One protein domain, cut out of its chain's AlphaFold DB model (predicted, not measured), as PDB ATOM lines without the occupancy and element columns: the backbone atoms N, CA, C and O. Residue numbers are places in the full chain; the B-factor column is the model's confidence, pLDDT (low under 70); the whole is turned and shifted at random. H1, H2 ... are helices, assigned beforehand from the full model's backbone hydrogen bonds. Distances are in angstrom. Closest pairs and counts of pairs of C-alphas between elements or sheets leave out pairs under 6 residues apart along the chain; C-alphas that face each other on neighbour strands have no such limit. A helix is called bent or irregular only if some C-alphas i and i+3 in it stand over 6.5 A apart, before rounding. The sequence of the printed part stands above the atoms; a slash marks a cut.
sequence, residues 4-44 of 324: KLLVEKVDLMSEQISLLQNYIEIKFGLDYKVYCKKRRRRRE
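AT A GLANCE: This is residues 4 to 44 of the 324 residues of the protein "FLYWCH-type domain-containing protein" of Folsomia candida (UniProt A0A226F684). One long straight helix, H1, and a shorter one, H2, meet near their ends as an L, joined at the corner by residues 29 to 31. Nothing fills the angle between the arms, and residues 4 to 20 of H1 and 34 to 44 of H2 stick out from the corner. The printed part has 41 residues with two named helices, H1 then H2 along the chain, and no named strand; the class is all helix. It is only just extended, close to loose, with a radius of gyration of the C-alphas of 13.8 A, and its outline is flat, with spans of 40 by 26 by 8 A.

HOW THE PARTS SIT: The longest helix is H1, residues 4 to 28. H2, residues 32 to 44, follows it through a tight link of 3 residues. The two only just touch, with 3 pairs of C-alphas within 8 A. The closest C-alphas are those of Glu 25 and Tyr 32, 6.4 A apart. H1 touches H2 with residues 21 to 25 alone, and H2 touches H1 with residue 32 alone. Their lines stand about perpendicular, at 88 degrees, and their centres are 21.0 A apart. Residues 4 to 20, which belong to H1, and residues 34 to 44, which belong to H2, stand free. In H1 and H2 every O i to N i+4 pair is within hydrogen-bond range.

IN THESE COORDINATES: H1 has 25 residues and measures 36.4 A from C-alpha 4 at (41.654, 56.833, -41.272) to C-alpha 28 at (29.447, 22.758, -45.203). H2 has 13 residues and measures 18.6 A from its first to its last C-alpha, ending with C-alpha 44 at (33.095, 29.092, -69.261). Neither helix is bent.

THE WHOLE: The two C-alphas farthest apart are those of Lys 4 and Arg 42, at 40.4 A. The printed part has no cut and no long link. The mean pLDDT of the printed part is 89.3, and no printed residue is under 70.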
ATOM      1  N   LYS A   4      41.337  57.779 -42.340       96.00
ATOM      2  CA  LYS A   4      41.654  56.833 -41.272       96.00
ATOM      3  C   LYS A   4      40.447  55.962 -40.914       96.00
ATOM      4  O   LYS A   4      40.565  54.743 -40.870       96.00
ATOM      5  N   LEU A   5      39.274  56.584 -40.771       96.44
ATOM      6  CA  LEU A   5      38.018  55.883 -40.493       96.44
ATOM      7  C   LEU A   5      37.618  54.941 -41.641       96.44
ATOM      8  O   LEU A   5      37.068  53.866 -41.411       96.44
ATOM      9  N   LEU A   6      37.890  55.339 -42.889       97.12
ATOM     10  CA  LEU A   6      37.608  54.502 -44.055       97.12
ATOM     11  C   LEU A   6      38.464  53.226 -44.048       97.12
ATOM     12  O   LEU A   6      37.934  52.147 -44.298       97.12
ATOM     13  N   VAL A   7      39.759  53.349 -43.744       97.44
ATOM     14  CA  VAL A   7      40.687  52.209 -43.668       97.44
ATOM     15  C   VAL A   7      40.263  51.244 -42.561       97.44
ATOM     16  O   VAL A   7      40.077  50.064 -42.844       97.44
ATOM     17  N   GLU A   8      39.974  51.746 -41.358       97.75
ATOM     18  CA  GLU A   8      39.494  50.915 -40.240       97.75
ATOM     19  C   GLU A   8      38.211  50.145 -40.602       97.75
ATOM     20  O   GLU A   8      38.055  48.969 -40.268       97.75
ATOM     21  N   LYS A   9      37.293  50.773 -41.349       97.81
ATOM     22  CA  LYS A   9      36.057  50.115 -41.794       97.81
ATOM     23  C   LYS A   9      36.303  49.046 -42.863       97.81
ATOM     24  O   LYS A   9      35.608  48.030 -42.872       97.81
ATOM     25  N   VAL A  10      37.258  49.262 -43.768       97.88
ATOM     26  CA  VAL A  10      37.650  48.266 -44.780       97.88
ATOM     27  C   VAL A  10      38.301  47.054 -44.116       97.88
ATOM     28  O   VAL A  10      37.951  45.926 -44.467       97.88
ATOM     29  N   ASP A  11      39.166  47.273 -43.126       97.25
ATOM     30  CA  ASP A  11      39.810  46.196 -42.370       97.25
ATOM     31  C   ASP A  11      38.773  45.364 -41.603       97.25
ATOM     32  O   ASP A  11      38.741  44.139 -41.734       97.25
ATOM     33  N   LEU A  12      37.824  46.024 -40.928       98.06
ATOM     34  CA  LEU A  12      36.724  45.349 -40.236       98.06
ATOM     35  C   LEU A  12      35.866  44.496 -41.189       98.06
ATOM     36  O   LEU A  12      35.527  43.353 -40.878       98.06
ATOM     37  N   MET A  13      35.518  45.023 -42.367       97.88
ATOM     38  CA  MET A  13      34.771  44.250 -43.368       97.88
ATOM     39  C   MET A  13      35.586  43.062 -43.895       97.88
ATOM     40  O   MET A  13      35.028  41.987 -44.119       97.88
ATOM     41  N   SER A  14      36.899  43.225 -44.072       97.50
ATOM     42  CA  SER A  14      37.802  42.153 -44.501       97.50
ATOM     43  C   SER A  14      37.860  41.006 -43.482       97.50
ATOM     44  O   SER A  14      37.764  39.827 -43.851       97.50
ATOM     45  N   GLU A  15      37.922  41.330 -42.188       97.75
ATOM     46  CA  GLU A  15      37.864  40.348 -41.100       97.75
ATOM     47  C   GLU A  15      36.519  39.616 -41.061       97.75
ATOM     48  O   GLU A  15      36.481  38.382 -41.010       97.75
ATOM     49  N   GLN A  16      35.404  40.346 -41.173       97.50
ATOM     50  CA  GLN A  16      34.064  39.753 -41.214       97.50
ATOM     51  C   GLN A  16      33.888  38.798 -42.401       97.50
ATOM     52  O   GLN A  16      33.350  37.699 -42.241       97.50
ATOM     53  N   ILE A  17      34.384  39.171 -43.586       95.88
ATOM     54  CA  ILE A  17      34.370  38.302 -44.770       95.88
ATOM     55  C   ILE A  17      35.194  37.034 -44.518       95.88
ATOM     56  O   ILE A  17      34.758  35.938 -44.883       95.88
ATOM     57  N   SER A  18      36.352  37.157 -43.868       94.44
ATOM     58  CA  SER A  18      37.233  36.025 -43.554       94.44
ATOM     59  C   SER A  18      36.585  35.044 -42.570       94.44
ATOM     60  O   SER A  18      36.617  33.830 -42.789       94.44
ATOM     61  N   LEU A  19      35.918  35.550 -41.528       95.62
ATOM     62  CA  LEU A  19      35.150  34.730 -40.586       95.62
ATOM     63  C   LEU A  19      34.000  33.993 -41.277       95.62
ATOM     64  O   LEU A  19      33.790  32.802 -41.043       95.62
ATOM     65  N   LEU A  20      33.281  34.677 -42.169       94.06
ATOM     66  CA  LEU A  20      32.163  34.090 -42.903       94.06
ATOM     67  C   LEU A  20      32.629  32.983 -43.864       94.06
ATOM     68  O   LEU A  20      31.971  31.948 -43.978       94.06
ATOM     69  N   GLN A  21      33.786  33.163 -44.511       85.88
ATOM     70  CA  GLN A  21      34.419  32.126 -45.333       85.88
ATOM     71  C   GLN A  21      34.782  30.891 -44.500       85.88
ATOM     72  O   GLN A  21      34.408  29.781 -44.879       85.88
ATOM     73  N   ASN A  22      35.425  31.078 -43.346       90.50
ATOM     74  CA  ASN A  22      35.807  29.976 -42.461       90.50
ATOM     75  C   ASN A  22      34.574  29.223 -41.925       90.50
ATOM     76  O   ASN A  22      34.513  27.994 -41.952       90.50
ATOM     77  N   TYR A  23      33.524  29.952 -41.536       90.94
ATOM     78  CA  TYR A  23      32.258  29.347 -41.124       90.94
ATOM     79  C   TYR A  23      31.642  28.481 -42.231       90.94
ATOM     80  O   TYR A  23      31.187  27.371 -41.961       90.94
ATOM     81  N   ILE A  24      31.647  28.949 -43.484       82.69
ATOM     82  CA  ILE A  24      31.136  28.169 -44.620       82.69
ATOM     83  C   ILE A  24      31.971  26.898 -44.832       82.69
ATOM     84  O   ILE A  24      31.400  25.826 -45.059       82.69
ATOM     85  N   GLU A  25      33.297  26.995 -44.730       80.38
ATOM     86  CA  GLU A  25      34.200  25.850 -44.881       80.38
ATOM     87  C   GLU A  25      33.959  24.793 -43.799       80.38
ATOM     88  O   GLU A  25      33.736  23.626 -44.131       80.38
ATOM     89  N   ILE A  26      33.893  25.200 -42.526       79.25
ATOM     90  CA  ILE A  26      33.633  24.300 -41.394       79.25
ATOM     91  C   ILE A  26      32.226  23.701 -41.487       79.25
ATOM     92  O   ILE A  26      32.044  22.493 -41.339       79.25
ATOM     93  N   LYS A  27      31.206  24.533 -41.734       80.69
ATOM     94  CA  LYS A  27      29.804  24.108 -41.637       80.69
ATOM     95  C   LYS A  27      29.373  23.215 -42.793       80.69
ATOM     96  O   LYS A  27      28.570  22.305 -42.589       80.69
ATOM     97  N   PHE A  28      29.874  23.473 -44.000       80.06
ATOM     98  CA  PHE A  28      29.447  22.758 -45.203       80.06
ATOM     99  C   PHE A  28      30.505  21.797 -45.755       80.06
ATOM    100  O   PHE A  28      30.202  21.061 -46.696       80.06
ATOM    101  N   GLY A  29      31.728  21.783 -45.205       79.31
ATOM    102  CA  GLY A  29      32.838  20.988 -45.744       79.31
ATOM    103  C   GLY A  29      33.170  21.360 -47.193       79.31
ATOM    104  O   GLY A  29      33.630  20.524 -47.974       79.31
ATOM    105  N   LEU A  30      32.843  22.591 -47.592       72.81
ATOM    106  CA  LEU A  30      33.040  23.111 -48.936       72.81
ATOM    107  C   LEU A  30      34.187  24.111 -48.889       72.81
ATOM    108  O   LEU A  30      33.982  25.236 -48.457       72.81
ATOM    109  N   ASP A  31      35.355  23.716 -49.391       80.19
ATOM    110  CA  ASP A  31      36.448  24.652 -49.668       80.19
ATOM    111  C   ASP A  31      35.917  25.755 -50.605       80.19
ATOM    112  O   ASP A  31      35.495  25.496 -51.747       80.19
ATOM    113  N   TYR A  32      35.886  26.993 -50.107       74.12
ATOM    114  CA  TYR A  32      35.286  28.114 -50.820       74.12
ATOM    115  C   TYR A  32      36.032  28.395 -52.134       74.12
ATOM    116  O   TYR A  32      35.417  28.711 -53.162       74.12
ATOM    117  N   LYS A  33      37.352  28.161 -52.172       78.06
ATOM    118  CA  LYS A  33      38.163  28.277 -53.396       78.06
ATOM    119  C   LYS A  33      37.773  27.210 -54.414       78.06
ATOM    120  O   LYS A  33      37.703  27.501 -55.616       78.06
ATOM    121  N   VAL A  34      37.474  25.989 -53.966       81.69
ATOM    122  CA  VAL A  34      36.963  24.915 -54.836       81.69
ATOM    123  C   VAL A  34      35.587  25.277 -55.395       81.69
ATOM    124  O   VAL A  34      35.343  25.082 -56.593       81.69
ATOM    125  N   TYR A  35      34.699  25.848 -54.576       80.38
ATOM    126  CA  TYR A  35      33.391  26.326 -55.026       80.38
ATOM    127  C   TYR A  35      33.518  27.418 -56.102       80.38
ATOM    128  O   TYR A  35      32.941  27.279 -57.187       80.38
ATOM    129  N   CYS A  36      34.335  28.448 -55.864       82.31
ATOM    130  CA  CYS A  36      34.571  29.540 -56.812       82.31
ATOM    131  C   CYS A  36      35.159  29.039 -58.141       82.31
ATOM    132  O   CYS A  36      34.633  29.363 -59.212       82.31
ATOM    133  N   LYS A  37      36.167  28.151 -58.102       88.81
ATOM    134  CA  LYS A  37      36.714  27.501 -59.311       88.81
ATOM    135  C   LYS A  37      35.649  26.713 -60.075       88.81
ATOM    136  O   LYS A  37      35.587  26.771 -61.304       88.81
ATOM    137  N   LYS A  38      34.788  25.974 -59.371       88.00
ATOM    138  CA  LYS A  38      33.717  25.183 -59.993       88.00
ATOM    139  C   LYS A  38      32.649  26.063 -60.641       88.00
ATOM    140  O   LYS A  38      32.146  25.698 -61.702       88.00
ATOM    141  N   ARG A  39      32.319  27.206 -60.033       88.75
ATOM    142  CA  ARG A  39      31.378  28.188 -60.589       88.75
ATOM    143  C   ARG A  39      31.940  28.857 -61.844       88.75
ATOM    144  O   ARG A  39      31.224  28.931 -62.838       88.75
ATOM    145  N   ARG A  40      33.222  29.235 -61.846       90.88
ATOM    146  CA  ARG A  40      33.909  29.771 -63.035       90.88
ATOM    147  C   ARG A  40      33.868  28.794 -64.217       90.88
ATOM    148  O   ARG A  40      33.407  29.164 -65.288       90.88
ATOM    149  N   ARG A  41      34.190  27.514 -63.985       89.81
ATOM    150  CA  ARG A  41      34.107  26.459 -65.017       89.81
ATOM    151  C   ARG A  41      32.698  26.230 -65.575       89.81
ATOM    152  O   ARG A  41      32.566  25.677 -66.662       89.81
ATOM    153  N   ARG A  42      31.637  26.551 -64.823       88.31
ATOM    154  CA  ARG A  42      30.259  26.486 -65.343       88.31
ATOM    155  C   ARG A  42      29.980  27.640 -66.300       88.31
ATOM    156  O   ARG A  42      29.466  27.374 -67.374       88.31
ATOM    157  N   ARG A  43      30.400  28.860 -65.943       89.88
ATOM    158  CA  ARG A  43      30.277  30.042 -66.810       89.88
ATOM    159  C   ARG A  43      31.055  29.882 -68.117       89.88
ATOM    160  O   ARG A  43      30.498  30.147 -69.169       89.88
ATOM    161  N   GLU A  44      32.284  29.367 -68.059       91.56
ATOM    162  CA  GLU A  44      33.095  29.092 -69.261       91.56
ATOM    163  C   GLU A  44      32.378  28.103 -70.204       91.56
ATOM    164  O   GLU A  44      32.240  28.363 -71.392       91.56
TER     165      GLU A  44